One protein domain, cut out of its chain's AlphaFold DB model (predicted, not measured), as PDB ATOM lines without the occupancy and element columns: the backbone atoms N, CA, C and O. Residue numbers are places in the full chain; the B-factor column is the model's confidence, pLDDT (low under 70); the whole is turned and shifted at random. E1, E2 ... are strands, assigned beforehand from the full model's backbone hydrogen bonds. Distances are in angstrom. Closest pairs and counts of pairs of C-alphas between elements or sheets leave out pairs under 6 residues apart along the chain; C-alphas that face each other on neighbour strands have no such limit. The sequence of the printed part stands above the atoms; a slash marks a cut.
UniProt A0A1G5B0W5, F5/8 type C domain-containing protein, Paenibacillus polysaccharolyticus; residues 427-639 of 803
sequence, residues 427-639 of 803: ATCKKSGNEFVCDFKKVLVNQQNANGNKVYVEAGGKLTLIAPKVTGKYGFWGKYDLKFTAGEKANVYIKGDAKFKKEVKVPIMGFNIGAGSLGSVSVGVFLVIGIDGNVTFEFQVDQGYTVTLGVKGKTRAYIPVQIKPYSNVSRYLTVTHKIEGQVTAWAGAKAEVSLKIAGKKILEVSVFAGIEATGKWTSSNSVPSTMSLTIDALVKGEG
ATOM      1  N   ALA A 427       9.220  10.029  87.361       67.19
ATOM      2  CA  ALA A 427       9.840   9.621  88.624       67.19
ATOM      3  C   ALA A 427      11.343   9.927  88.671       67.19
ATOM      4  O   ALA A 427      12.066   9.776  87.688       67.19
ATOM      5  N   THR A 428      11.844  10.307  89.847       79.00
ATOM      6  CA  THR A 428      13.284  10.413  90.114       79.00
ATOM      7  C   THR A 428      13.744   9.211  90.927       79.00
ATOM      8  O   THR A 428      13.519   9.148  92.138       79.00
ATOM      9  N   CYS A 429      14.393   8.255  90.262       80.00
ATOM     10  CA  CYS A 429      14.948   7.064  90.896       80.00
ATOM     11  C   CYS A 429      16.444   7.218  91.204       80.00
ATOM     12  O   CYS A 429      17.219   7.673  90.364       80.00
ATOM     13  N   LYS A 430      16.869   6.809  92.404       83.56
ATOM     14  CA  LYS A 430      18.270   6.814  92.850       83.56
ATOM     15  C   LYS A 430      18.580   5.633  93.764       83.56
ATOM     16  O   LYS A 430      17.758   5.208  94.576       83.56
ATOM     17  N   LYS A 431      19.815   5.139  93.695       79.50
ATOM     18  CA  LYS A 431      20.339   4.173  94.665       79.50
ATOM     19  C   LYS A 431      20.791   4.905  95.931       79.50
ATOM     20  O   LYS A 431      21.598   5.827  95.859       79.50
ATOM     21  N   SER A 432      20.295   4.476  97.086       75.75
ATOM     22  CA  SER A 432      20.615   5.017  98.408       75.75
ATOM     23  C   SER A 432      21.170   3.894  99.285       75.75
ATOM     24  O   SER A 432      20.435   3.173  99.959       75.75
ATOM     25  N   GLY A 433      22.489   3.688  99.228       80.06
ATOM     26  CA  GLY A 433      23.152   2.564  99.894       80.06
ATOM     27  C   GLY A 433      22.678   1.209  99.354       80.06
ATOM     28  O   GLY A 433      22.936   0.871  98.196       80.06
ATOM     29  N   ASN A 434      21.986   0.442 100.201       77.06
ATOM     30  CA  ASN A 434      21.411  -0.873  99.879       77.06
ATOM     31  C   ASN A 434      19.928  -0.818  99.454       77.06
ATOM     32  O   ASN A 434      19.307  -1.866  99.296       77.06
ATOM     33  N   GLU A 435      19.354   0.370  99.273       81.06
ATOM     34  CA  GLU A 435      17.978   0.553  98.802       81.06
ATOM     35  C   GLU A 435      17.976   1.267  97.439       81.06
ATOM     36  O   GLU A 435      18.856   2.078  97.139       81.06
ATOM     37  N   PHE A 436      16.991   0.961  96.598       81.81
ATOM     38  CA  PHE A 436      16.697   1.684  95.364       81.81
ATOM     39  C   PHE A 436      15.385   2.442  95.561       81.81
ATOM     40  O   PHE A 436      14.355   1.841  95.855       81.81
ATOM     41  N   VAL A 437      15.444   3.767  95.469       83.81
ATOM     42  CA  VAL A 437      14.366   4.678  95.855       83.81
ATOM     43  C   VAL A 437      13.890   5.426  94.619       83.81
ATOM     44  O   VAL A 437      14.688   6.131  94.011       83.81
ATOM     45  N   CYS A 438      12.611   5.305  94.285       84.62
ATOM     46  CA  CYS A 438      11.933   6.101  93.266       84.62
ATOM     47  C   CYS A 438      10.934   7.037  93.938       84.62
ATOM     48  O   CYS A 438       9.931   6.585  94.487       84.62
ATOM     49  N   ASP A 439      11.205   8.335  93.879       83.62
ATOM     50  CA  ASP A 439      10.252   9.369  94.272       83.62
ATOM     51  C   ASP A 439       9.426   9.738  93.018       83.62
ATOM     52  O   ASP A 439       9.991  10.164  92.005       83.62
ATOM     53  N   PHE A 440       8.106   9.527  93.040       81.62
ATOM     54  CA  PHE A 440       7.215   9.882  91.928       81.62
ATOM     55  C   PHE A 440       7.010  11.403  91.904       81.62
ATOM     56  O   PHE A 440       6.740  12.012  92.944       81.62
ATOM     57  N   LYS A 441       7.135  12.035  90.729       68.25
ATOM     58  CA  LYS A 441       6.880  13.474  90.585       68.25
ATOM     59  C   LYS A 441       5.409  13.765  90.873       68.25
ATOM     60  O   LYS A 441       4.529  12.967  90.558       68.25
ATOM     61  N   LYS A 442       5.153  14.941  91.445       73.19
ATOM     62  CA  LYS A 442       3.798  15.432  91.704       73.19
ATOM     63  C   LYS A 442       3.073  15.658  90.382       73.19
ATOM     64  O   LYS A 442       3.453  16.551  89.627       73.19
ATOM     65  N   VAL A 443       2.027  14.880  90.125       72.06
ATOM     66  CA  VAL A 443       1.099  15.136  89.021       72.06
ATOM     67  C   VAL A 443       0.036  16.095  89.537       72.06
ATOM     68  O   VAL A 443      -0.660  15.774  90.498       72.06
ATOM     69  N   LEU A 444      -0.056  17.272  88.919       73.12
ATOM     70  CA  LEU A 444      -1.026  18.310  89.254       73.12
ATOM     71  C   LEU A 444      -2.044  18.447  88.124       73.12
ATOM     72  O   LEU A 444      -1.694  18.848  87.016       73.12
ATOM     73  N   VAL A 445      -3.309  18.157  88.423       78.19
ATOM     74  CA  VAL A 445      -4.442  18.482  87.554       78.19
ATOM     75  C   VAL A 445      -5.112  19.723  88.125       78.19
ATOM     76  O   VAL A 445      -5.567  19.707  89.266       78.19
ATOM     77  N   ASN A 446      -5.160  20.795  87.338       80.25
ATOM     78  CA  ASN A 446      -5.899  22.016  87.641       80.25
ATOM     79  C   ASN A 446      -6.887  22.256  86.499       80.25
ATOM     80  O   ASN A 446      -6.470  22.515  85.371       80.25
ATOM     81  N   GLN A 447      -8.178  22.122  86.786       78.25
ATOM     82  CA  GLN A 447      -9.253  22.351  85.825       78.25
ATOM     83  C   GLN A 447     -10.171  23.453  86.341       78.25
ATOM     84  O   GLN A 447     -10.625  23.406  87.485       78.25
ATOM     85  N   GLN A 448     -10.471  24.425  85.479       82.19
ATOM     86  CA  GLN A 448     -11.428  25.493  85.750       82.19
ATOM     87  C   GLN A 448     -12.461  25.544  84.625       82.19
ATOM     88  O   GLN A 448     -12.101  25.653  83.455       82.19
ATOM     89  N   ASN A 449     -13.748  25.466  84.970       74.94
ATOM     90  CA  ASN A 449     -14.823  25.592  83.983       74.94
ATOM     91  C   ASN A 449     -15.202  27.068  83.741       74.94
ATOM     92  O   ASN A 449     -14.817  27.961  84.497       74.94
ATOM     93  N   ALA A 450     -16.018  27.326  82.715       69.00
ATOM     94  CA  ALA A 450     -16.481  28.676  82.370       69.00
ATOM     95  C   ALA A 450     -17.306  29.378  83.476       69.00
ATOM     96  O   ALA A 450     -17.455  30.594  83.441       69.00
ATOM     97  N   ASN A 451     -17.820  28.637  84.468       67.81
ATOM     98  CA  ASN A 451     -18.513  29.197  85.636       67.81
ATOM     99  C   ASN A 451     -17.555  29.557  86.791       67.81
ATOM    100  O   ASN A 451     -18.008  30.034  87.824       67.81
ATOM    101  N   GLY A 452     -16.248  29.319  86.646       68.69
ATOM    102  CA  GLY A 452     -15.252  29.615  87.675       68.69
ATOM    103  C   GLY A 452     -15.059  28.529  88.737       68.69
ATOM    104  O   GLY A 452     -14.210  28.714  89.609       68.69
ATOM    105  N   ASN A 453     -15.765  27.394  88.650       76.94
ATOM    106  CA  ASN A 453     -15.529  26.244  89.532       76.94
ATOM    107  C   ASN A 453     -14.135  25.674  89.255       76.94
ATOM    108  O   ASN A 453     -13.757  25.540  88.088       76.94
ATOM    109  N   LYS A 454     -13.399  25.311  90.309       80.69
ATOM    110  CA  LYS A 454     -12.010  24.840  90.230       80.69
ATOM    111  C   LYS A 454     -11.871  23.469  90.872       80.69
ATOM    112  O   LYS A 454     -12.388  23.250  91.965       80.69
ATOM    113  N   VAL A 455     -11.139  22.576  90.215       79.81
ATOM    114  CA  VAL A 455     -10.759  21.268  90.755       79.81
ATOM    115  C   VAL A 455      -9.246  21.129  90.675       79.81
ATOM    116  O   VAL A 455      -8.664  21.209  89.591       79.81
ATOM    117  N   TYR A 456      -8.635  20.906  91.834       84.75
ATOM    118  CA  TYR A 456      -7.215  20.650  92.009       84.75
ATOM    119  C   TYR A 456      -7.012  19.219  92.497       84.75
ATOM    120  O   TYR A 456      -7.605  18.821  93.498       84.75
ATOM    121  N   VAL A 457      -6.144  18.460  91.830       82.69
ATOM    122  CA  VAL A 457      -5.724  17.120  92.266       82.69
ATOM    123  C   VAL A 457      -4.202  17.032  92.219       82.69
ATOM    124  O   VAL A 457      -3.597  17.344  91.197       82.69
ATOM    125  N   GLU A 458      -3.590  16.597  93.320       85.69
ATOM    126  CA  GLU A 458      -2.166  16.283  93.442       85.69
ATOM    127  C   GLU A 458      -2.011  14.791  93.763       85.69
ATOM    128  O   GLU A 458      -2.477  14.321  94.803       85.69
ATOM    129  N   ALA A 459      -1.322  14.050  92.895       84.12
ATOM    130  CA  ALA A 459      -0.936  12.661  93.138       84.12
ATOM    131  C   ALA A 459       0.591  12.519  93.170       84.12
ATOM    132  O   ALA A 459       1.303  13.205  92.432       84.12
ATOM    133  N   GLY A 460       1.103  11.627  94.017       86.19
ATOM    134  CA  GLY A 460       2.537  11.380  94.145       86.19
ATOM    135  C   GLY A 460       2.862  10.262  95.131       86.19
ATOM    136  O   GLY A 460       1.982   9.558  95.624       86.19
ATOM    137  N   GLY A 461       4.146  10.077  95.429       88.69
ATOM    138  CA  GLY A 461       4.568   9.063  96.391       88.69
ATOM    139  C   GLY A 461       6.031   8.669  96.276       88.69
ATOM    140  O   GLY A 461       6.826   9.325  95.604       88.69
ATOM    141  N   LYS A 462       6.367   7.558  96.923       88.81
ATOM    142  CA  LYS A 462       7.708   6.999  97.012       88.81
ATOM    143  C   LYS A 462       7.665   5.475  97.030       88.81
ATOM    144  O   LYS A 462       7.078   4.880  97.931       88.81
ATOM    145  N   LEU A 463       8.361   4.851  96.089       87.06
ATOM    146  CA  LEU A 463       8.646   3.419  96.061       87.06
ATOM    147  C   LEU A 463      10.091   3.182  96.521       87.06
ATOM    148  O   LEU A 463      11.008   3.903  96.136       87.06
ATOM    149  N   THR A 464      10.318   2.187  97.373       86.62
ATOM    150  CA  THR A 464      11.642   1.810  97.884       86.62
ATOM    151  C   THR A 464      11.814   0.300  97.796       86.62
ATOM    152  O   THR A 464      11.236  -0.448  98.581       86.62
ATOM    153  N   LEU A 465      12.645  -0.149  96.858       86.00
ATOM    154  CA  LEU A 465      13.050  -1.543  96.720       86.00
ATOM    155  C   LEU A 465      14.276  -1.797  97.606       86.00
ATOM    156  O   LEU A 465      15.319  -1.155  97.464       86.00
ATOM    157  N   ILE A 466      14.163  -2.747  98.526       84.25
ATOM    158  CA  ILE A 466      15.259  -3.199  99.383       84.25
ATOM    159  C   ILE A 466      16.083  -4.195  98.569       84.25
ATOM    160  O   ILE A 466      15.590  -5.278  98.238       84.25
ATOM    161  N   ALA A 467      17.331  -3.843  98.242       81.62
ATOM    162  CA  ALA A 467      18.141  -4.655  97.342       81.62
ATOM    163  C   ALA A 467      18.346  -6.078  97.902       81.62
ATOM    164  O   ALA A 467      18.625  -6.229  99.100       81.62
ATOM    165  N   PRO A 468      18.245  -7.120  97.053       82.19
ATOM    166  CA  PRO A 468      18.376  -8.502  97.484       82.19
ATOM    167  C   PRO A 468      19.740  -8.741  98.136       82.19
ATOM    168  O   PRO A 468      20.796  -8.535  97.538       82.19
ATOM    169  N   LYS A 469      19.715  -9.191  99.391       84.81
ATOM    170  CA  LYS A 469      20.898  -9.442 100.210       84.81
ATOM    171  C   LYS A 469      21.023 -10.928 100.506       84.81
ATOM    172  O   LYS A 469      20.197 -11.491 101.223       84.81
ATOM    173  N   VAL A 470      22.105 -11.537 100.030       86.75
ATOM    174  CA  VAL A 470      22.532 -12.869 100.471       86.75
ATOM    175  C   VAL A 470      23.501 -12.716 101.644       86.75
ATOM    176  O   VAL A 470      24.468 -11.960 101.587       86.75
ATOM    177  N   THR A 471      23.243 -13.436 102.730       87.12
ATOM    178  CA  THR A 471      24.139 -13.581 103.883       87.12
ATOM    179  C   THR A 471      24.306 -15.057 104.192       87.12
ATOM    180  O   THR A 471      23.314 -15.775 104.286       87.12
ATOM    181  N   GLY A 472      25.545 -15.507 104.371       86.88
ATOM    182  CA  GLY A 472      25.851 -16.909 104.620       86.88
ATOM    183  C   GLY A 472      26.832 -17.094 105.769       86.88
ATOM    184  O   GLY A 472      27.788 -16.335 105.906       86.88
ATOM    185  N   LYS A 473      26.624 -18.139 106.570       89.00
ATOM    186  CA  LYS A 473      27.671 -18.755 107.393       89.00
ATOM    187  C   LYS A 473      27.882 -20.173 106.888       89.00
ATOM    188  O   LYS A 473      26.915 -20.917 106.746       89.00
ATOM    189  N   TYR A 474      29.130 -20.544 106.624       90.31
ATOM    190  CA  TYR A 474      29.496 -21.853 106.088       90.31
ATOM    191  C   TYR A 474      30.760 -22.364 106.783       90.31
ATOM    192  O   TYR A 474      31.684 -21.588 107.017       90.31
ATOM    193  N   GLY A 475      30.802 -23.648 107.145       88.38
ATOM    194  CA  GLY A 475      31.914 -24.233 107.902       88.38
ATOM    195  C   GLY A 475      32.362 -25.583 107.352       88.38
ATOM    196  O   GLY A 475      31.550 -26.341 106.827       88.38
ATOM    197  N   PHE A 476      33.649 -25.902 107.515       84.75
ATOM    198  CA  PHE A 476      34.250 -27.169 107.069       84.75
ATOM    199  C   PHE A 476      33.611 -28.389 107.751       84.75
ATOM    200  O   PHE A 476      33.191 -29.335 107.084       84.75
ATOM    201  N   TRP A 477      33.459 -28.306 109.075       78.69
ATOM    202  CA  TRP A 477      32.759 -29.271 109.918       78.69
ATOM    203  C   TRP A 477      31.822 -28.517 110.854       78.69
ATOM    204  O   TRP A 477      32.272 -27.678 111.633       78.69
ATOM    205  N   GLY A 478      30.519 -28.795 110.789       85.25
ATOM    206  CA  GLY A 478      29.554 -28.166 111.688       85.25
ATOM    207  C   GLY A 478      28.234 -27.835 111.013       85.25
ATOM    208  O   GLY A 478      27.427 -28.730 110.762       85.25
ATOM    209  N   LYS A 479      27.976 -26.540 110.810       91.06
ATOM    210  CA  LYS A 479      26.692 -26.006 110.342       91.06
ATOM    211  C   LYS A 479      26.886 -25.015 109.201       91.06
ATOM    212  O   LYS A 479      27.911 -24.340 109.134       91.06
ATOM    213  N   TYR A 480      25.851 -24.885 108.381       91.75
ATOM    214  CA  TYR A 480      25.685 -23.760 107.469       91.75
ATOM    215  C   TYR A 480      24.309 -23.116 107.658       91.75
ATOM    216  O   TYR A 480      23.371 -23.767 108.126       91.75
ATOM    217  N   ASP A 481      24.209 -21.841 107.305       93.12
ATOM    218  CA  ASP A 481      22.969 -21.069 107.230       93.12
ATOM    219  C   ASP A 481      23.132 -20.054 106.096       93.12
ATOM    220  O   ASP A 481      23.978 -19.161 106.184       93.12
ATOM    221  N   LEU A 482      22.392 -20.249 105.006       93.00
ATOM    222  CA  LEU A 482      22.324 -19.346 103.863       93.00
ATOM    223  C   LEU A 482      20.972 -18.641 103.899       93.00
ATOM    224  O   LEU A 482      19.933 -19.294 103.951       93.00
ATOM    225  N   LYS A 483      20.991 -17.311 103.857       92.06
ATOM    226  CA  LYS A 483      19.821 -16.445 103.966       92.06
ATOM    227  C   LYS A 483      19.806 -15.439 102.820       92.06
ATOM    228  O   LYS A 483      20.758 -14.683 102.663       92.06
ATOM    229  N   PHE A 484      18.702 -15.389 102.093       91.00
ATOM    230  CA  PHE A 484      18.333 -14.360 101.129       91.00
ATOM    231  C   PHE A 484      17.266 -13.450 101.751       91.00
ATOM    232  O   PHE A 484      16.302 -13.940 102.340       91.00
ATOM    233  N   THR A 485      17.408 -12.132 101.620       85.75
ATOM    234  CA  THR A 485      16.384 -11.156 102.019       85.75
ATOM    235  C   THR A 485      16.172 -10.137 100.910       85.75
ATOM    236  O   THR A 485      17.145  -9.561 100.438       85.75
ATOM    237  N   ALA A 486      14.919  -9.880 100.547       86.75
ATOM    238  CA  ALA A 486      14.509  -8.835  99.609       86.75
ATOM    239  C   ALA A 486      13.179  -8.224 100.080       86.75
ATOM    240  O   ALA A 486      12.470  -8.832 100.888       86.75
ATOM    241  N   GLY A 487      12.827  -7.036  99.598       85.12
ATOM    242  CA  GLY A 487      11.574  -6.399  99.991       85.12
ATOM    243  C   GLY A 487      11.268  -5.111  99.243       85.12
ATOM    244  O   GLY A 487      12.079  -4.614  98.469       85.12
ATOM    245  N   GLU A 488      10.096  -4.570  99.530       86.44
ATOM    246  CA  GLU A 488       9.543  -3.344  98.972       86.44
ATOM    247  C   GLU A 488       8.883  -2.538 100.097       86.44
ATOM    248  O   GLU A 488       8.351  -3.105 101.055       86.44
ATOM    249  N   LYS A 489       8.898  -1.213  99.974       86.06
ATOM    250  CA  LYS A 489       7.999  -0.294 100.674       86.06
ATOM    251  C   LYS A 489       7.438   0.683  99.649       86.06
ATOM    252  O   LYS A 489       8.214   1.213  98.855       86.06
ATOM    253  N   ALA A 490       6.143   0.957  99.682       84.44
ATOM    254  CA  ALA A 490       5.514   1.962  98.837       84.44
ATOM    255  C   ALA A 490       4.641   2.877  99.698       84.44
ATOM    256  O   ALA A 490       3.797   2.400 100.450       84.44
ATOM    257  N   ASN A 491       4.858   4.183  99.577       85.69
ATOM    258  CA  ASN A 491       4.062   5.219 100.214       85.69
ATOM    259  C   ASN A 491       3.475   6.100  99.107       85.69
ATOM    260  O   ASN A 491       4.205   6.869  98.487       85.69
ATOM    261  N   VAL A 492       2.193   5.936  98.798       87.19
ATOM    262  CA  VAL A 492       1.512   6.612  97.682       87.19
ATOM    263  C   VAL A 492       0.398   7.483  98.241       87.19
ATOM    264  O   VAL A 492      -0.289   7.053  99.162       87.19
ATOM    265  N   TYR A 493       0.212   8.685  97.698       86.06
ATOM    266  CA  TYR A 493      -0.864   9.589  98.094       86.06
ATOM    267  C   TYR A 493      -1.573  10.226  96.897       86.06
ATOM    268  O   TYR A 493      -0.986  10.470  95.840       86.06
ATOM    269  N   ILE A 494      -2.850  10.535  97.105       85.88
ATOM    270  CA  ILE A 494      -3.700  11.336  96.227       85.88
ATOM    271  C   ILE A 494      -4.449  12.316  97.123       85.88
ATOM    272  O   ILE A 494      -5.061  11.904  98.103       85.88
ATOM    273  N   LYS A 495      -4.435  13.603  96.792       88.50
ATOM    274  CA  LYS A 495      -5.201  14.628  97.511       88.50
ATOM    275  C   LYS A 495      -5.773  15.665  96.549       88.50
ATOM    276  O   LYS A 495      -5.250  15.833  95.448       88.50
ATOM    277  N   GLY A 496      -6.811  16.380  96.959       84.56
ATOM    278  CA  GLY A 496      -7.435  17.407  96.134       84.56
ATOM    279  C   GLY A 496      -8.348  18.368  96.889       84.56
ATOM    280  O   GLY A 496      -8.676  18.156  98.054       84.56
ATOM    281  N   ASP A 497      -8.721  19.436  96.188       85.25
ATOM    282  CA  ASP A 497      -9.611  20.530  96.601       85.25
ATOM    283  C   ASP A 497     -10.538  20.828  95.415       85.25
ATOM    284  O   ASP A 497     -10.078  21.017  94.284       85.25
ATOM    285  N   ALA A 498     -11.848  20.817  95.654       80.12
ATOM    286  CA  ALA A 498     -12.869  21.097  94.656       80.12
ATOM    287  C   ALA A 498     -13.777  22.217  95.165       80.12
ATOM    288  O   ALA A 498     -14.495  22.043  96.149       80.12
ATOM    289  N   LYS A 499     -13.753  23.360  94.475       87.25
ATOM    290  CA  LYS A 499     -14.513  24.567  94.817       87.25
ATOM    291  C   LYS A 499     -15.543  24.874  93.749       87.25
ATOM    292  O   LYS A 499     -15.210  24.957  92.563       87.25
ATOM    293  N   PHE A 500     -16.779  25.091  94.173       83.88
ATOM    294  CA  PHE A 500     -17.884  25.443  93.294       83.88
ATOM    295  C   PHE A 500     -18.728  26.554  93.902       83.88
ATOM    296  O   PHE A 500     -19.023  26.538  95.093       83.88
ATOM    297  N   LYS A 501     -19.136  27.508  93.065       86.81
ATOM    298  CA  LYS A 501     -20.011  28.608  93.467       86.81
ATOM    299  C   LYS A 501     -20.969  28.940  92.334       86.81
ATOM    300  O   LYS A 501     -20.546  29.126  91.193       86.81
ATOM    301  N   LYS A 502     -22.261  29.028  92.637       85.94
ATOM    302  CA  LYS A 502     -23.276  29.480  91.684       85.94
ATOM    303  C   LYS A 502     -24.366  30.248  92.414       85.94
ATOM    304  O   LYS A 502     -24.917  29.758  93.387       85.94
ATOM    305  N   GLU A 503     -24.700  31.420  91.897       87.25
ATOM    306  CA  GLU A 503     -25.889  32.177  92.285       87.25
ATOM    307  C   GLU A 503     -26.775  32.370  91.049       87.25
ATOM    308  O   GLU A 503     -26.280  32.503  89.923       87.25
ATOM    309  N   VAL A 504     -28.087  32.362  91.267       84.62
ATOM    310  CA  VAL A 504     -29.126  32.680  90.293       84.62
ATOM    311  C   VAL A 504     -30.000  33.777  90.900       84.62
ATOM    312  O   VAL A 504     -30.606  33.580  91.951       84.62
ATOM    313  N   LYS A 505     -30.066  34.931  90.229       85.50
ATOM    314  CA  LYS A 505     -30.976  36.036  90.564       85.50
ATOM    315  C   LYS A 505     -32.133  36.052  89.562       85.50
ATOM    316  O   LYS A 505     -31.896  36.163  88.359       85.50
ATOM    317  N   VAL A 506     -33.369  35.984  90.047       79.69
ATOM    318  CA  VAL A 506     -34.600  36.128  89.256       79.69
ATOM    319  C   VAL A 506     -35.243  37.472  89.620       79.69
ATOM    320  O   VAL A 506     -35.614  37.658  90.780       79.69
ATOM    321  N   PRO A 507     -35.359  38.441  88.694       78.00
ATOM    322  CA  PRO A 507     -35.965  39.735  88.996       78.00
ATOM    323  C   PRO A 507     -37.470  39.591  89.257       78.00
ATOM    324  O   PRO A 507     -38.180  38.983  88.461       78.00
ATOM    325  N   ILE A 508     -37.948  40.180  90.356       71.75
ATOM    326  CA  ILE A 508     -39.378  40.265  90.698       71.75
ATOM    327  C   ILE A 508     -39.922  41.628  90.265       71.75
ATOM    328  O   ILE A 508     -40.930  41.719  89.571       71.75
ATOM    329  N   MET A 509     -39.236  42.701  90.660       61.00
ATOM    330  CA  MET A 509     -39.589  44.080  90.324       61.00
ATOM    331  C   MET A 509     -38.340  44.960  90.305       61.00
ATOM    332  O   MET A 509     -37.348  44.655  90.961       61.00
ATOM    333  N   GLY A 510     -38.391  46.078  89.588       72.69
ATOM    334  CA  GLY A 510     -37.331  47.077  89.625       72.69
ATOM    335  C   GLY A 510     -37.598  48.257  88.703       72.69
ATOM    336  O   GLY A 510     -38.442  48.186  87.810       72.69
ATOM    337  N   PHE A 511     -36.874  49.347  88.927       64.94
ATOM    338  CA  PHE A 511     -36.929  50.560  88.120       64.94
ATOM    339  C   PHE A 511     -35.549  51.218  88.031       64.94
ATOM    340  O   PHE A 511     -34.707  51.076  88.917       64.94
ATOM    341  N   ASN A 512     -35.326  51.955  86.943       73.69
ATOM    342  CA  ASN A 512     -34.113  52.734  86.721       73.69
ATOM    343  C   ASN A 512     -34.463  54.224  86.697       73.69
ATOM    344  O   ASN A 512     -35.311  54.645  85.913       73.69
ATOM    345  N   ILE A 513     -33.772  55.019  87.510       74.19
ATOM    346  CA  ILE A 513     -33.781  56.481  87.456       74.19
ATOM    347  C   ILE A 513     -32.525  56.903  86.687       74.19
ATOM    348  O   ILE A 513     -31.408  56.765  87.182       74.19
ATOM    349  N   GLY A 514     -32.696  57.380  85.454       63.72
ATOM    350  CA  GLY A 514     -31.598  57.903  84.639       63.72
ATOM    351  C   GLY A 514     -31.292  59.368  84.957       63.72
ATOM    352  O   GLY A 514     -32.208  60.178  85.066       63.72
ATOM    353  N   ALA A 515     -30.007  59.717  85.038       57.75
ATOM    354  CA  ALA A 515     -29.500  61.079  85.233       57.75
ATOM    355  C   ALA A 515     -28.759  61.582  83.973       57.75
ATOM    356  O   ALA A 515     -27.648  62.111  84.041       57.75
ATOM    357  N   GLY A 516     -29.351  61.369  82.792       61.94
ATOM    358  CA  GLY A 516     -28.730  61.713  81.509       61.94
ATOM    359  C   GLY A 516     -27.436  60.930  81.253       61.94
ATOM    360  O   GLY A 516     -27.383  59.726  81.487       61.94
ATOM    361  N   SER A 517     -26.392  61.612  80.774       55.16
ATOM    362  CA  SER A 517     -25.063  61.025  80.542       55.16
ATOM    363  C   SER A 517     -24.236  60.813  81.815       55.16
ATOM    364  O   SER A 517     -23.233  60.106  81.767       55.16
ATOM    365  N   LEU A 518     -24.636  61.402  82.950       55.44
ATOM    366  CA  LEU A 518     -23.875  61.325  84.201       55.44
ATOM    367  C   LEU A 518     -23.974  59.935  84.841       55.44
ATOM    368  O   LEU A 518     -22.974  59.416  85.334       55.44
ATOM    369  N   GLY A 519     -25.153  59.307  84.817       68.00
ATOM    370  CA  GLY A 519     -25.348  58.029  85.497       68.00
ATOM    371  C   GLY A 519     -26.784  57.512  85.554       68.00
ATOM    372  O   GLY A 519     -27.701  58.055  84.938       68.00
ATOM    373  N   SER A 520     -26.976  56.444  86.327       75.00
ATOM    374  CA  SER A 520     -28.279  55.836  86.604       75.00
ATOM    375  C   SER A 520     -28.319  55.215  87.999       75.00
ATOM    376  O   SER A 520     -27.397  54.479  88.359       75.00
ATOM    377  N   VAL A 521     -29.413  55.416  88.730       75.25
ATOM    378  CA  VAL A 521     -29.751  54.621  89.920       75.25
ATOM    379  C   VAL A 521     -30.679  53.487  89.495       75.25
ATOM    380  O   VAL A 521     -31.732  53.734  88.911       75.25
ATOM    381  N   SER A 522     -30.307  52.250  89.795       73.75
ATOM    382  CA  SER A 522     -31.146  51.062  89.625       73.75
ATOM    383  C   SER A 522     -31.634  50.598  90.989       73.75
ATOM    384  O   SER A 522     -30.811  50.377  91.873       73.75
ATOM    385  N   VAL A 523     -32.942  50.403  91.150       74.06
ATOM    386  CA  VAL A 523     -33.549  49.762  92.327       74.06
ATOM    387  C   VAL A 523     -34.224  48.479  91.860       74.06
ATOM    388  O   VAL A 523     -34.998  48.513  90.904       74.06
ATOM    389  N   GLY A 524     -33.954  47.351  92.511       70.69
ATOM    390  CA  GLY A 524     -34.552  46.065  92.161       70.69
ATOM    391  C   GLY A 524     -34.774  45.158  93.366       70.69
ATOM    392  O   GLY A 524     -34.049  45.228  94.353       70.69
ATOM    393  N   VAL A 525     -35.778  44.293  93.263       70.06
ATOM    394  CA  VAL A 525     -36.041  43.187  94.187       70.06
ATOM    395  C   VAL A 525     -35.989  41.894  93.385       70.06
ATOM    396  O   VAL A 525     -36.634  41.765  92.341       70.06
ATOM    397  N   PHE A 526     -35.210  40.939  93.876       81.56
ATOM    398  CA  PHE A 526     -34.891  39.684  93.211       81.56
ATOM    399  C   PHE A 526     -35.204  38.512  94.140       81.56
ATOM    400  O   PHE A 526     -34.914  38.585  95.332       81.56
ATOM    401  N   LEU A 527     -35.715  37.407  93.599       70.44
ATOM    402  CA  LEU A 527     -35.564  36.105  94.240       70.44
ATOM    403  C   LEU A 527     -34.138  35.629  93.953       70.44
ATOM    404  O   LEU A 527     -33.702  35.638  92.801       70.44
ATOM    405  N   VAL A 528     -33.400  35.235  94.983       86.94
ATOM    406  CA  VAL A 528     -32.016  34.774  94.865       86.94
ATOM    407  C   VAL A 528     -31.912  33.372  95.433       86.94
ATOM    408  O   VAL A 528     -32.361  33.121  96.550       86.94
ATOM    409  N   ILE A 529     -31.308  32.476  94.658       80.25
ATOM    410  CA  ILE A 529     -30.956  31.118  95.071       80.25
ATOM    411  C   ILE A 529     -29.476  30.921  94.763       80.25
ATOM    412  O   ILE A 529     -29.028  31.232  93.656       80.25
ATOM    413  N   GLY A 530     -28.708  30.400  95.714       88.31
ATOM    414  CA  GLY A 530     -27.287  30.164  95.509       88.31
ATOM    415  C   GLY A 530     -26.725  28.998  96.305       88.31
ATOM    416  O   GLY A 530     -27.350  28.475  97.226       88.31
ATOM    417  N   ILE A 531     -25.535  28.577  95.888       85.62
ATOM    418  CA  ILE A 531     -24.743  27.517  96.497       85.62
ATOM    419  C   ILE A 531     -23.255  27.877  96.416       85.62
ATOM    420  O   ILE A 531     -22.767  28.354  95.387       85.62
ATOM    421  N   ASP A 532     -22.535  27.634  97.502       89.81
ATOM    422  CA  ASP A 532     -21.089  27.799  97.636       89.81
ATOM    423  C   ASP A 532     -20.548  26.591  98.408       89.81
ATOM    424  O   ASP A 532     -21.131  26.173  99.414       89.81
ATOM    425  N   GLY A 533     -19.475  25.976  97.921       89.19
ATOM    426  CA  GLY A 533     -18.982  24.732  98.491       89.19
ATOM    427  C   GLY A 533     -17.513  24.451  98.221       89.19
ATOM    428  O   GLY A 533     -16.968  24.766  97.161       89.19
ATOM    429  N   ASN A 534     -16.889  23.800  99.203       91.44
ATOM    430  CA  ASN A 534     -15.561  23.213  99.107       91.44
ATOM    431  C   ASN A 534     -15.618  21.751  99.574       91.44
ATOM    432  O   ASN A 534     -16.162  21.463 100.642       91.44
ATOM    433  N   VAL A 535     -15.022  20.848  98.797       88.00
ATOM    434  CA  VAL A 535     -14.701  19.480  99.214       88.00
ATOM    435  C   VAL A 535     -13.199  19.250  99.080       88.00
ATOM    436  O   VAL A 535     -12.644  19.367  97.985       88.00
ATOM    437  N   THR A 536     -12.553  18.857 100.175       88.31
ATOM    438  CA  THR A 536     -11.166  18.389 100.191       88.31
ATOM    439  C   THR A 536     -11.116  16.882 100.413       88.31
ATOM    440  O   THR A 536     -11.965  16.288 101.085       88.31
ATOM    441  N   PHE A 537     -10.106  16.238  99.839       84.81
ATOM    442  CA  PHE A 537      -9.842  14.824 100.063       84.81
ATOM    443  C   PHE A 537      -8.345  14.538 100.088       84.81
ATOM    444  O   PHE A 537      -7.556  15.202  99.422       84.81
ATOM    445  N   GLU A 538      -7.963  13.520 100.844       86.12
ATOM    446  CA  GLU A 538      -6.622  12.973 100.956       86.12
ATOM    447  C   GLU A 538      -6.747  11.467 101.197       86.12
ATOM    448  O   GLU A 538      -7.483  11.015 102.072       86.12
ATOM    449  N   PHE A 539      -6.026  10.688 100.405       82.38
ATOM    450  CA  PHE A 539      -5.884   9.247 100.528       82.38
ATOM    451  C   PHE A 539      -4.396   8.937 100.482       82.38
ATOM    452  O   PHE A 539      -3.703   9.384  99.568       82.38
ATOM    453  N   GLN A 540      -3.901   8.157 101.434       83.38
ATOM    454  CA  GLN A 540      -2.526   7.686 101.461       83.38
ATOM    455  C   GLN A 540      -2.492   6.192 101.787       83.38
ATOM    456  O   GLN A 540      -3.213   5.686 102.646       83.38
ATOM    457  N   VAL A 541      -1.635   5.477 101.068       80.69
ATOM    458  CA  VAL A 541      -1.377   4.050 101.231       80.69
ATOM    459  C   VAL A 541       0.100   3.892 101.557       80.69
ATOM    460  O   VAL A 541       0.952   4.154 100.711       80.69
ATOM    461  N   ASP A 542       0.398   3.475 102.785       79.00
ATOM    462  CA  ASP A 542       1.742   3.116 103.235       79.00
ATOM    463  C   ASP A 542       1.817   1.599 103.419       79.00
ATOM    464  O   ASP A 542       1.272   1.032 104.369       79.00
ATOM    465  N   GLN A 543       2.471   0.925 102.481       78.31
ATOM    466  CA  GLN A 543       2.626  -0.524 102.468       78.31
ATOM    467  C   GLN A 543       4.095  -0.925 102.486       78.31
ATOM    468  O   GLN A 543       4.974  -0.210 102.001       78.31
ATOM    469  N   GLY A 544       4.367  -2.124 102.983       75.94
ATOM    470  CA  GLY A 544       5.679  -2.722 102.838       75.94
ATOM    471  C   GLY A 544       5.669  -4.220 103.052       75.94
ATOM    472  O   GLY A 544       4.860  -4.774 103.796       75.94
ATOM    473  N   TYR A 545       6.599  -4.879 102.377       83.62
ATOM    474  CA  TYR A 545       6.742  -6.321 102.334       83.62
ATOM    475  C   TYR A 545       8.228  -6.674 102.373       83.62
ATOM    476  O   TYR A 545       9.050  -6.065 101.696       83.62
ATOM    477  N   THR A 546       8.626  -7.641 103.191       86.31
ATOM    478  CA  THR A 546      10.012  -8.116 103.250       86.31
ATOM    479  C   THR A 546      10.022  -9.625 103.397       86.31
ATOM    480  O   THR A 546       9.596 -10.175 104.416       86.31
ATOM    481  N   VAL A 547      10.556 -10.289 102.376       86.88
ATOM    482  CA  VAL A 547      10.767 -11.732 102.347       86.88
ATOM    483  C   VAL A 547      12.161 -12.036 102.860       86.88
ATOM    484  O   VAL A 547      13.154 -11.429 102.465       86.88
ATOM    485  N   THR A 548      12.253 -13.041 103.716       89.44
ATOM    486  CA  THR A 548      13.481 -13.774 103.984       89.44
ATOM    487  C   THR A 548      13.265 -15.232 103.611       89.44
ATOM    488  O   THR A 548      12.399 -15.885 104.185       89.44
ATOM    489  N   LEU A 549      14.077 -15.750 102.697       90.56
ATOM    490  CA  LEU A 549      14.187 -17.178 102.404       90.56
ATOM    491  C   LEU A 549      15.550 -17.665 102.888       90.56
ATOM    492  O   LEU A 549      16.525 -16.917 102.859       90.56
ATOM    493  N   GLY A 550      15.653 -18.909 103.326       93.19
ATOM    494  CA  GLY A 550      16.939 -19.454 103.721       93.19
ATOM    495  C   GLY A 550      16.964 -20.964 103.810       93.19
ATOM    496  O   GLY A 550      15.936 -21.637 103.819       93.19
ATOM    497  N   VAL A 551      18.175 -21.500 103.876       94.06
ATOM    498  CA  VAL A 551      18.456 -22.923 104.007       94.06
ATOM    499  C   VAL A 551      19.584 -23.081 105.012       94.06
ATOM    500  O   VAL A 551      20.679 -22.551 104.828       94.06
ATOM    501  N   LYS A 552      19.323 -23.833 106.081       94.31
ATOM    502  CA  LYS A 552      20.305 -24.131 107.127       94.31
ATOM    503  C   LYS A 552      20.456 -25.625 107.336       94.31
ATOM    504  O   LYS A 552      19.550 -26.405 107.052       94.31
ATOM    505  N   GLY A 553      21.589 -26.044 107.874       92.19
ATOM    506  CA  GLY A 553      21.870 -27.465 108.000       92.19
ATOM    507  C   GLY A 553      23.226 -27.784 108.596       92.19
ATOM    508  O   GLY A 553      23.816 -26.972 109.308       92.19
ATOM    509  N   LYS A 554      23.700 -29.001 108.322       93.31
ATOM    510  CA  LYS A 554      25.001 -29.507 108.774       93.31
ATOM    511  C   LYS A 554      25.949 -29.681 107.595       93.31
ATOM    512  O   LYS A 554      25.506 -30.082 106.521       93.31
ATOM    513  N   THR A 555      27.236 -29.450 107.830       93.50
ATOM    514  CA  THR A 555      28.317 -29.719 106.874       93.50
ATOM    515  C   THR A 555      29.250 -30.821 107.372       93.50
ATOM    516  O   THR A 555      29.506 -30.945 108.576       93.50
ATOM    517  N   ARG A 556      29.794 -31.600 106.433       90.06
ATOM    518  CA  ARG A 556      30.947 -32.490 106.624       90.06
ATOM    519  C   ARG A 556      31.905 -32.299 105.456       90.06
ATOM    520  O   ARG A 556      31.466 -32.400 104.320       90.06
ATOM    521  N   ALA A 557      33.176 -32.016 105.727       88.00
ATOM    522  CA  ALA A 557      34.183 -31.714 104.706       88.00
ATOM    523  C   ALA A 557      33.718 -30.684 103.644       88.00
ATOM    524  O   ALA A 557      33.859 -30.912 102.450       88.00
ATOM    525  N   TYR A 558      33.107 -29.572 104.078       84.81
ATOM    526  CA  TYR A 558      32.428 -28.570 103.227       84.81
ATOM    527  C   TYR A 558      31.212 -29.059 102.411       84.81
ATOM    528  O   TYR A 558      30.617 -28.253 101.703       84.81
ATOM    529  N   ILE A 559      30.761 -30.308 102.538       88.69
ATOM    530  CA  ILE A 559      29.570 -30.823 101.840       88.69
ATOM    531  C   ILE A 559      28.330 -30.689 102.747       88.69
ATOM    532  O   ILE A 559      28.390 -31.108 103.912       88.69
ATOM    533  N   PRO A 560      27.193 -30.134 102.271       88.06
ATOM    534  CA  PRO A 560      25.929 -30.151 103.006       88.06
ATOM    535  C   PRO A 560      25.417 -31.587 103.175       88.06
ATOM    536  O   PRO A 560      25.146 -32.274 102.196       88.06
ATOM    537  N   VAL A 561      25.235 -32.040 104.418       92.25
ATOM    538  CA  VAL A 561      24.704 -33.389 104.739       92.25
ATOM    539  C   VAL A 561      23.314 -33.356 105.381       92.25
ATOM    540  O   VAL A 561      22.761 -34.380 105.769       92.25
ATOM    541  N   GLN A 562      22.749 -32.162 105.551       92.75
ATOM    542  CA  GLN A 562      21.381 -31.944 106.008       92.75
ATOM    543  C   GLN A 562      20.895 -30.615 105.435       92.75
ATOM    544  O   GLN A 562      21.626 -29.628 105.495       92.75
ATOM    545  N   ILE A 563      19.670 -30.582 104.918       92.38
ATOM    546  CA  ILE A 563      19.040 -29.401 104.320       92.38
ATOM    547  C   ILE A 563      17.750 -29.121 105.094       92.38
ATOM    548  O   ILE A 563      16.918 -30.011 105.247       92.38
ATOM    549  N   LYS A 564      17.603 -27.908 105.637       94.06
ATOM    550  CA  LYS A 564      16.373 -27.427 106.283       94.06
ATOM    551  C   LYS A 564      16.033 -26.036 105.736       94.06
ATOM    552  O   LYS A 564      16.651 -25.063 106.187       94.06
ATOM    553  N   PRO A 565      15.104 -25.924 104.772       92.44
ATOM    554  CA  PRO A 565      14.625 -24.627 104.319       92.44
ATOM    555  C   PRO A 565      13.860 -23.911 105.438       92.44
ATOM    556  O   PRO A 565      13.343 -24.540 106.366       92.44
ATOM    557  N   TYR A 566      13.805 -22.589 105.360       87.75
ATOM    558  CA  TYR A 566      12.960 -21.740 106.186       87.75
ATOM    559  C   TYR A 566      12.584 -20.464 105.429       87.75
ATOM    560  O   TYR A 566      13.334 -19.980 104.583       87.75
ATOM    561  N   SER A 567      11.436 -19.897 105.777       86.62
ATOM    562  CA  SER A 567      10.959 -18.618 105.260       86.62
ATOM    563  C   SER A 567      10.457 -17.748 106.408       86.62
ATOM    564  O   SER A 567       9.980 -18.252 107.424       86.62
ATOM    565  N   ASN A 568      10.567 -16.435 106.253       86.50
ATOM    566  CA  ASN A 568       9.925 -15.446 107.108       86.50
ATOM    567  C   ASN A 568       9.433 -14.297 106.222       86.50
ATOM    568  O   ASN A 568      10.141 -13.877 105.309       86.50
ATOM    569  N   VAL A 569       8.229 -13.808 106.489       77.69
ATOM    570  CA  VAL A 569       7.571 -12.746 105.734       77.69
ATOM    571  C   VAL A 569       7.104 -11.695 106.728       77.69
ATOM    572  O   VAL A 569       6.273 -11.976 107.587       77.69
ATOM    573  N   SER A 570       7.630 -10.481 106.600       77.56
ATOM    574  CA  SER A 570       7.124  -9.304 107.304       77.56
ATOM    575  C   SER A 570       6.312  -8.467 106.324       77.56
ATOM    576  O   SER A 570       6.757  -8.255 105.197       77.56
ATOM    577  N   ARG A 571       5.119  -8.021 106.726       80.94
ATOM    578  CA  ARG A 571       4.257  -7.173 105.901       80.94
ATOM    579  C   ARG A 571       3.491  -6.164 106.745       80.94
ATOM    580  O   ARG A 571       3.094  -6.494 107.861       80.94
ATOM    581  N   TYR A 572       3.247  -4.989 106.187       66.19
ATOM    582  CA  TYR A 572       2.329  -3.990 106.722       66.19
ATOM    583  C   TYR A 572       1.561  -3.318 105.581       66.19
ATOM    584  O   TYR A 572       2.043  -3.247 104.451       66.19
ATOM    585  N   LEU A 573       0.357  -2.851 105.898       67.25
ATOM    586  CA  LEU A 573      -0.473  -2.012 105.046       67.25
ATOM    587  C   LEU A 573      -1.231  -1.061 105.968       67.25
ATOM    588  O   LEU A 573      -1.997  -1.507 106.821       67.25
ATOM    589  N   THR A 574      -1.010   0.229 105.775       66.31
ATOM    590  CA  THR A 574      -1.735   1.315 106.421       66.31
ATOM    591  C   THR A 574      -2.435   2.091 105.317       66.31
ATOM    592  O   THR A 574      -1.779   2.595 104.409       66.31
ATOM    593  N   VAL A 575      -3.760   2.180 105.387       70.75
ATOM    594  CA  VAL A 575      -4.545   3.068 104.525       70.75
ATOM    595  C   VAL A 575      -5.076   4.185 105.404       70.75
ATOM    596  O   VAL A 575      -5.761   3.918 106.393       70.75
ATOM    597  N   THR A 576      -4.738   5.417 105.055       71.12
ATOM    598  CA  THR A 576      -5.274   6.630 105.663       71.12
ATOM    599  C   THR A 576      -6.113   7.377 104.638       71.12
ATOM    600  O   THR A 576      -5.735   7.533 103.479       71.12
ATOM    601  N   HIS A 577      -7.271   7.854 105.071       75.44
ATOM    602  CA  HIS A 577      -8.136   8.749 104.332       75.44
ATOM    603  C   HIS A 577      -8.527   9.937 105.209       75.44
ATOM    604  O   HIS A 577      -8.619   9.852 106.441       75.44
ATOM    605  N   LYS A 578      -8.776  11.057 104.545       78.88
ATOM    606  CA  LYS A 578      -9.381  12.256 105.101       78.88
ATOM    607  C   LYS A 578     -10.231  12.882 104.004       78.88
ATOM    608  O   LYS A 578      -9.735  13.160 102.923       78.88
ATOM    609  N   ILE A 579     -11.512  13.074 104.263       80.56
ATOM    610  CA  ILE A 579     -12.449  13.760 103.375       80.56
ATOM    611  C   ILE A 579     -13.141  14.803 104.236       80.56
ATOM    612  O   ILE A 579     -13.679  14.462 105.289       80.56
ATOM    613  N   GLU A 580     -13.128  16.057 103.809       85.06
ATOM    614  CA  GLU A 580     -13.839  17.142 104.478       85.06
ATOM    615  C   GLU A 580     -14.666  17.883 103.436       85.06
ATOM    616  O   GLU A 580     -14.222  18.094 102.310       85.06
ATOM    617  N   GLY A 581     -15.880  18.274 103.795       86.44
ATOM    618  CA  GLY A 581     -16.711  19.074 102.915       86.44
ATOM    619  C   GLY A 581     -17.552  20.065 103.690       86.44
ATOM    620  O   GLY A 581     -18.029  19.779 104.790       86.44
ATOM    621  N   GLN A 582     -17.722  21.238 103.095       92.00
ATOM    622  CA  GLN A 582     -18.689  22.238 103.505       92.00
ATOM    623  C   GLN A 582     -19.455  22.691 102.268       92.00
ATOM    624  O   GLN A 582     -18.852  23.049 101.258       92.00
ATOM    625  N   VAL A 583     -20.781  22.700 102.369       88.38
ATOM    626  CA  VAL A 583     -21.685  23.256 101.362       88.38
ATOM    627  C   VAL A 583     -22.682  24.152 102.067       88.38
ATOM    628  O   VAL A 583     -23.363  23.718 102.995       88.38
ATOM    629  N   THR A 584     -22.761  25.388 101.603       90.94
ATOM    630  CA  THR A 584     -23.710  26.397 102.048       90.94
ATOM    631  C   THR A 584     -24.625  26.718 100.872       90.94
ATOM    632  O   THR A 584     -24.150  27.059  99.791       90.94
ATOM    633  N   ALA A 585     -25.932  26.580 101.064       87.44
ATOM    634  CA  ALA A 585     -26.954  26.926 100.081       87.44
ATOM    635  C   ALA A 585     -27.924  27.941 100.690       87.44
ATOM    636  O   ALA A 585     -28.272  27.826 101.862       87.44
ATOM    637  N   TRP A 586     -28.371  28.921  99.909       91.94
ATOM    638  CA  TRP A 586     -29.280  29.972 100.371       91.94
ATOM    639  C   TRP A 586     -30.414  30.216  99.383       91.94
ATOM    640  O   TRP A 586     -30.254  30.052  98.172       91.94
ATOM    641  N   ALA A 587     -31.562  30.629  99.917       80.31
ATOM    642  CA  ALA A 587     -32.726  31.051  99.148       80.31
ATOM    643  C   ALA A 587     -33.441  32.198  99.874       80.31
ATOM    644  O   ALA A 587     -33.652  32.135 101.086       80.31
ATOM    645  N   GLY A 588     -33.819  33.253  99.151       81.56
ATOM    646  CA  GLY A 588     -34.481  34.411  99.752       81.56
ATOM    647  C   GLY A 588     -34.749  35.551  98.779       81.56
ATOM    648  O   GLY A 588     -34.480  35.446  97.583       81.56
ATOM    649  N   ALA A 589     -35.269  36.656  99.303       78.06
ATOM    650  CA  ALA A 589     -35.430  37.900  98.562       78.06
ATOM    651  C   ALA A 589     -34.208  38.805  98.784       78.06
ATOM    652  O   ALA A 589     -33.778  38.998  99.919       78.06
ATOM    653  N   LYS A 590     -33.664  39.393  97.714       87.38
ATOM    654  CA  LYS A 590     -32.619  40.424  97.773       87.38
ATOM    655  C   LYS A 590     -33.148  41.719  97.168       87.38
ATOM    656  O   LYS A 590     -33.472  41.752  95.983       87.38
ATOM    657  N   ALA A 591     -33.229  42.775  97.968       79.62
ATOM    658  CA  ALA A 591     -33.350  44.139  97.470       79.62
ATOM    659  C   ALA A 591     -31.943  44.664  97.147       79.62
ATOM    660  O   ALA A 591     -31.027  44.475  97.942       79.62
ATOM    661  N   GLU A 592     -31.755  45.305  95.997       85.81
ATOM    662  CA  GLU A 592     -30.484  45.884  95.547       85.81
ATOM    663  C   GLU A 592     -30.750  47.293  95.000       85.81
ATOM    664  O   GLU A 592     -31.576  47.485  94.105       85.81
ATOM    665  N   VAL A 593     -30.043  48.283  95.539       80.19
ATOM    666  CA  VAL A 593     -29.925  49.636  94.995       80.19
ATOM    667  C   VAL A 593     -28.505  49.775  94.473       80.19
ATOM    668  O   VAL A 593     -27.556  49.533  95.213       80.19
ATOM    669  N   SER A 594     -28.328  50.177  93.218       84.94
ATOM    670  CA  SER A 594     -26.998  50.468  92.683       84.94
ATOM    671  C   SER A 594     -26.950  51.796  91.947       84.94
ATOM    672  O   SER A 594     -27.821  52.102  91.133       84.94
ATOM    673  N   LEU A 595     -25.909  52.574  92.225       81.00
ATOM    674  CA  LEU A 595     -25.577  53.798  91.514       81.00
ATOM    675  C   LEU A 595     -24.479  53.490  90.498       81.00
ATOM    676  O   LEU A 595     -23.404  52.985  90.838       81.00
ATOM    677  N   LYS A 596     -24.750  53.831  89.240       79.62
ATOM    678  CA  LYS A 596     -23.760  53.843  88.168       79.62
ATOM    679  C   LYS A 596     -23.449  55.274  87.766       79.62
ATOM    680  O   LYS A 596     -24.382  56.029  87.509       79.62
ATOM    681  N   ILE A 597     -22.170  55.610  87.634       72.75
ATOM    682  CA  ILE A 597     -21.686  56.864  87.036       72.75
ATOM    683  C   ILE A 597     -20.808  56.504  85.838       72.75
ATOM    684  O   ILE A 597     -20.043  55.544  85.906       72.75
ATOM    685  N   ALA A 598     -20.979  57.204  84.710       69.62
ATOM    686  CA  ALA A 598     -20.280  56.917  83.446       69.62
ATOM    687  C   ALA A 598     -20.290  55.417  83.038       69.62
ATOM    688  O   ALA A 598     -19.318  54.876  82.516       69.62
ATOM    689  N   GLY A 599     -21.390  54.707  83.325       66.62
ATOM    690  CA  GLY A 599     -21.555  53.272  83.047       66.62
ATOM    691  C   GLY A 599     -20.909  52.305  84.054       66.62
ATOM    692  O   GLY A 599     -21.202  51.108  84.000       66.62
ATOM    693  N   LYS A 600     -20.095  52.782  85.003       70.19
ATOM    694  CA  LYS A 600     -19.450  51.969  86.051       70.19
ATOM    695  C   LYS A 600     -20.304  51.937  87.318       70.19
ATOM    696  O   LYS A 600     -20.808  52.973  87.736       70.19
ATOM    697  N   LYS A 601     -20.484  50.759  87.932       73.25
ATOM    698  CA  LYS A 601     -21.171  50.599  89.229       73.25
ATOM    699  C   LYS A 601     -20.217  51.074  90.330       73.25
ATOM    700  O   LYS A 601     -19.180  50.451  90.530       73.25
ATOM    701  N   ILE A 602     -20.551  52.185  90.988       75.88
ATOM    702  CA  ILE A 602     -19.678  52.823  91.991       75.88
ATOM    703  C   ILE A 602     -20.133  52.566  93.425       75.88
ATOM    704  O   ILE A 602     -19.292  52.455  94.310       75.88
ATOM    705  N   LEU A 603     -21.443  52.419  93.635       76.50
ATOM    706  CA  LEU A 603     -22.061  52.096  94.916       76.50
ATOM    707  C   LEU A 603     -23.155  51.051  94.685       76.50
ATOM    708  O   LEU A 603     -23.965  51.173  93.762       76.50
ATOM    709  N   GLU A 604     -23.193  50.050  95.548       84.44
ATOM    710  CA  GLU A 604     -24.282  49.098  95.710       84.44
ATOM    711  C   GLU A 604     -24.655  49.048  97.190       84.44
ATOM    712  O   GLU A 604     -23.787  49.021  98.057       84.44
ATOM    713  N   VAL A 605     -25.949  49.032  97.483       80.44
ATOM    714  CA  VAL A 605     -26.488  48.706  98.801       80.44
ATOM    715  C   VAL A 605     -27.517  47.621  98.578       80.44
ATOM    716  O   VAL A 605     -28.410  47.767  97.743       80.44
ATOM    717  N   SER A 606     -27.403  46.520  99.304       83.62
ATOM    718  CA  SER A 606     -28.327  45.409  99.167       83.62
ATOM    719  C   SER A 606     -28.727  44.830 100.513       83.62
ATOM    720  O   SER A 606     -27.943  44.819 101.459       83.62
ATOM    721  N   VAL A 607     -29.969  44.363 100.594       80.12
ATOM    722  CA  VAL A 607     -30.520  43.684 101.766       80.12
ATOM    723  C   VAL A 607     -31.081  42.351 101.303       80.12
ATOM    724  O   VAL A 607     -32.017  42.312 100.505       80.12
ATOM    725  N   PHE A 608     -30.498  41.263 101.789       85.25
ATOM    726  CA  PHE A 608     -31.008  39.908 101.617       85.25
ATOM    727  C   PHE A 608     -31.822  39.507 102.848       85.25
ATOM    728  O   PHE A 608     -31.369  39.717 103.969       85.25
ATOM    729  N   ALA A 609     -32.986  38.897 102.645       74.81
ATOM    730  CA  ALA A 609     -33.791  38.260 103.680       74.81
ATOM    731  C   ALA A 609     -34.196  36.860 103.203       74.81
ATOM    732  O   ALA A 609     -34.796  36.713 102.134       74.81
ATOM    733  N   GLY A 610     -33.865  35.825 103.972       80.00
ATOM    734  CA  GLY A 610     -34.085  34.446 103.542       80.00
ATOM    735  C   GLY A 610     -33.550  33.401 104.508       80.00
ATOM    736  O   GLY A 610     -33.383  33.657 105.700       80.00
ATOM    737  N   ILE A 611     -33.285  32.216 103.964       73.25
ATOM    738  CA  ILE A 611     -32.718  31.071 104.676       73.25
ATOM    739  C   ILE A 611     -31.366  30.671 104.086       73.25
ATOM    740  O   ILE A 611     -31.146  30.771 102.878       73.25
ATOM    741  N   GLU A 612     -30.484  30.169 104.945       90.31
ATOM    742  CA  GLU A 612     -29.198  29.575 104.595       90.31
ATOM    743  C   GLU A 612     -29.059  28.222 105.298       90.31
ATOM    744  O   GLU A 612     -29.189  28.116 106.516       90.31
ATOM    745  N   ALA A 613     -28.789  27.174 104.527       78.31
ATOM    746  CA  ALA A 613     -28.504  25.835 105.015       78.31
ATOM    747  C   ALA A 613     -27.019  25.523 104.799       78.31
ATOM    748  O   ALA A 613     -26.544  25.509 103.664       78.31
ATOM    749  N   THR A 614     -26.288  25.240 105.879       89.00
ATOM    750  CA  THR A 614     -24.874  24.848 105.831       89.00
ATOM    751  C   THR A 614     -24.702  23.408 106.304       89.00
ATOM    752  O   THR A 614     -24.832  23.091 107.487       89.00
ATOM    753  N   GLY A 615     -24.359  22.527 105.366       84.38
ATOM    754  CA  GLY A 615     -23.901  21.170 105.637       84.38
ATOM    755  C   GLY A 615     -22.380  21.131 105.778       84.38
ATOM    756  O   GLY A 615     -21.665  21.636 104.915       84.38
ATOM    757  N   LYS A 616     -21.874  20.498 106.838       86.69
ATOM    758  CA  LYS A 616     -20.450  20.167 107.010       86.69
ATOM    759  C   LYS A 616     -20.302  18.688 107.317       86.69
ATOM    760  O   LYS A 616     -21.072  18.145 108.112       86.69
ATOM    761  N   TRP A 617     -19.307  18.039 106.730       82.06
ATOM    762  CA  TRP A 617     -18.993  16.644 107.014       82.06
ATOM    763  C   TRP A 617     -17.491  16.395 107.036       82.06
ATOM    764  O   TRP A 617     -16.719  17.039 106.326       82.06
ATOM    765  N   THR A 618     -17.086  15.422 107.845       75.50
ATOM    766  CA  THR A 618     -15.724  14.894 107.875       75.50
ATOM    767  C   THR A 618     -15.764  13.369 107.877       75.50
ATOM    768  O   THR A 618     -16.627  12.752 108.502       75.50
ATOM    769  N   SER A 619     -14.816  12.738 107.190       76.88
ATOM    770  CA  SER A 619     -14.541  11.309 107.318       76.88
ATOM    771  C   SER A 619     -13.042  11.072 107.325       76.88
ATOM    772  O   SER A 619     -12.337  11.523 106.429       76.88
ATOM    773  N   SER A 620     -12.539  10.367 108.336       65.88
ATOM    774  CA  SER A 620     -11.126  10.018 108.451       65.88
ATOM    775  C   SER A 620     -10.936   8.773 109.318       65.88
ATOM    776  O   SER A 620     -11.822   8.414 110.094       65.88
ATOM    777  N   ASN A 621      -9.771   8.126 109.224       58.78
ATOM    778  CA  ASN A 621      -9.346   7.099 110.186       58.78
ATOM    779  C   ASN A 621      -8.814   7.698 111.500       58.78
ATOM    780  O   ASN A 621      -8.702   6.975 112.487       58.78
ATOM    781  N   SER A 622      -8.437   8.982 111.509       49.22
ATOM    782  CA  SER A 622      -7.748   9.629 112.641       49.22
ATOM    783  C   SER A 622      -8.642  10.562 113.457       49.22
ATOM    784  O   SER A 622      -8.321  10.869 114.603       49.22
ATOM    785  N   VAL A 623      -9.753  11.017 112.877       53.91
ATOM    786  CA  VAL A 623     -10.737  11.898 113.518       53.91
ATOM    787  C   VAL A 623     -12.123  11.279 113.332       53.91
ATOM    788  O   VAL A 623     -12.447  10.885 112.207       53.91
ATOM    789  N   PRO A 624     -12.949  11.186 114.390       56.91
ATOM    790  CA  PRO A 624     -14.278  10.608 114.271       56.91
ATOM    791  C   PRO A 624     -15.151  11.356 113.264       56.91
ATOM    792  O   PRO A 624     -15.214  12.582 113.286       56.91
ATOM    793  N   SER A 625     -15.821  10.608 112.384       62.12
ATOM    794  CA  SER A 625     -16.585  11.179 111.269       62.12
ATOM    795  C   SER A 625     -17.769  11.997 111.784       62.12
ATOM    796  O   SER A 625     -18.704  11.438 112.361       62.12
ATOM    797  N   THR A 626     -17.726  13.313 111.591       64.88
ATOM    798  CA  THR A 626     -18.807  14.230 111.973       64.88
ATOM    799  C   THR A 626     -19.675  14.574 110.772       64.88
ATOM    800  O   THR A 626     -19.197  14.679 109.645       64.88
ATOM    801  N   MET A 627     -20.961  14.807 111.022       73.06
ATOM    802  CA  MET A 627     -21.847  15.485 110.082       73.06
ATOM    803  C   MET A 627     -22.680  16.495 110.861       73.06
ATOM    804  O   MET A 627     -23.271  16.152 111.885       73.06
ATOM    805  N   SER A 628     -22.738  17.731 110.381       77.31
ATOM    806  CA  SER A 628     -23.615  18.763 110.922       77.31
ATOM    807  C   SER A 628     -24.382  19.456 109.810       77.31
ATOM    808  O   SER A 628     -23.796  19.797 108.785       77.31
ATOM    809  N   LEU A 629     -25.660  19.717 110.051       73.50
ATOM    810  CA  LEU A 629     -26.499  20.596 109.249       73.50
ATOM    811  C   LEU A 629     -26.984  21.727 110.155       73.50
ATOM    812  O   LEU A 629     -27.663  21.466 111.151       73.50
ATOM    813  N   THR A 630     -26.645  22.964 109.809       72.94
ATOM    814  CA  THR A 630     -27.330  24.146 110.336       72.94
ATOM    815  C   THR A 630     -28.280  24.685 109.279       72.94
ATOM    816  O   THR A 630     -27.952  24.680 108.095       72.94
ATOM    817  N   ILE A 631     -29.462  25.126 109.700       72.44
ATOM    818  CA  ILE A 631     -30.361  25.943 108.886       72.44
ATOM    819  C   ILE A 631     -30.644  27.195 109.696       72.44
ATOM    820  O   ILE A 631     -31.130  27.102 110.825       72.44
ATOM    821  N   ASP A 632     -30.334  28.343 109.116       71.12
ATOM    822  CA  ASP A 632     -30.514  29.648 109.724       71.12
ATOM    823  C   ASP A 632     -31.478  30.478 108.870       71.12
ATOM    824  O   ASP A 632     -31.377  30.488 107.642       71.12
ATOM    825  N   ALA A 633     -32.398  31.201 109.505       62.81
ATOM    826  CA  ALA A 633     -32.995  32.380 108.888       62.81
ATOM    827  C   ALA A 633     -32.021  33.547 109.059       62.81
ATOM    828  O   ALA A 633     -31.374  33.661 110.103       62.81
ATOM    829  N   LEU A 634     -31.935  34.438 108.073       78.69
ATOM    830  CA  LEU A 634     -31.131  35.648 108.198       78.69
ATOM    831  C   LEU A 634     -31.705  36.850 107.447       78.69
ATOM    832  O   LEU A 634     -32.382  36.713 106.424       78.69
ATOM    833  N   VAL A 635     -31.354  38.037 107.940       69.94
ATOM    834  CA  VAL A 635     -31.426  39.293 107.188       69.94
ATOM    835  C   VAL A 635     -30.040  39.927 107.191       69.94
ATOM    836  O   VAL A 635     -29.492  40.214 108.254       69.94
ATOM    837  N   LYS A 636     -29.463  40.149 106.011       81.38
ATOM    838  CA  LYS A 636     -28.102  40.662 105.827       81.38
ATOM    839  C   LYS A 636     -28.111  41.920 104.971       81.38
ATOM    840  O   LYS A 636     -28.635  41.895 103.858       81.38
ATOM    841  N   GLY A 637     -27.497  42.985 105.472       75.19
ATOM    842  CA  GLY A 637     -27.172  44.184 104.709       75.19
ATOM    843  C   GLY A 637     -25.734  44.132 104.199       75.19
ATOM    844  O   GLY A 637     -24.806  43.883 104.968       75.19
ATOM    845  N   GLU A 638     -25.539  44.406 102.914       79.88
ATOM    846  CA  GLU A 638     -24.232  44.483 102.258       79.88
ATOM    847  C   GLU A 638     -24.128  45.812 101.508       79.88
ATOM    848  O   GLU A 638     -25.008  46.148 100.713       79.88
ATOM    849  N   GLY A 639     -23.051  46.556 101.744       76.19
ATOM    850  CA  GLY A 639     -22.632  47.661 100.892       76.19
ATOM    851  C   GLY A 639     -21.535  47.186  99.945       76.19
ATOM    852  O   GLY A 639     -20.804  46.249 100.261       76.19
TER     853      GLY A 639
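This is residues 427 to 639 of the 803 residues of the protein "F5/8 type C domain-containing protein" of Paenibacillus polysaccharolyticus (UniProt A0A1G5B0W5). The domain is one long, narrow, twisted sheet in a single layer, with three very long strands, E4, E5 and E6, side by side along almost its whole length. The shorter strands E1, E2 and E3 widen it along one edge, E7 and E8 widen it along the other toward the opposite end, and at that end E4 to E7 bend sharply into a hook. The printed part has 213 residues, no named helix and eight named strands, E1 to E8 along the chain and in the same order across the sheet, each antiparallel to its neighbours. The class is all strand, and the whole is extended, with a radius of gyration of the C-alphas of 33.3 A and spans of 114 by 36 by 20 A.

E5, residues 519 to 556, is antiparallel to E4, residues 478 to 514, at 176 degrees, with N 496 and O 537 2.8 A apart, within hydrogen-bond range. E6, residues 559 to 597, is antiparallel to E5 at 176 degrees, with N 536 and O 580 2.8 A apart. E3, residues 454 to 473, is the other neighbour of E4, antiparallel at 177 degrees, with N 462 and O 491 2.8 A apart. E2, residues 435 to 448, is antiparallel to E3 at 172 degrees, with N 445 and O 457 2.9 A apart. E1, residues 427 to 432, is an edge strand, antiparallel to E2 at 159 degrees, with N 430 and O 437 2.8 A apart. Beyond E6, E7, residues 600 to 620, is antiparallel to it at 152 degrees, with N 589 and O 609 2.9 A apart. E8, residues 627 to 639, is the other edge strand, antiparallel to E7 at 171 degrees, with N 612 and O 632 2.9 A apart. The eight strands form a meander, each the antiparallel neighbour and hairpin partner of the one before. E4 bends by 74 degrees at residue 511, E5 by 80 at 523, E6 by 84 at 593, E7 by 84 at 603 and E8 by 70 at 635. E1 and E8 are apart.

From first to last C-alpha, E4 measures 109.0 A, E5 108.7 A, E6 102.6 A, E3 61.4 A, E7 48.3 A and E2 40.7 A. E4 begins at C-alpha 478, (29.554, -28.166, 111.688), and ends at C-alpha 514, (-31.598, 57.903, 84.639). E8 ends at C-alpha 639, (-22.632, 47.661, 100.892).

The C-alphas farthest apart are those of Gly 516 and Ala 557, 115.0 A. The printed part has no cut and no long link; E7 to E8 is short, the others tight. The mean pLDDT of the printed part is 80.4, with 27 residues under 70, among them 514 to 519 and 620 to 626.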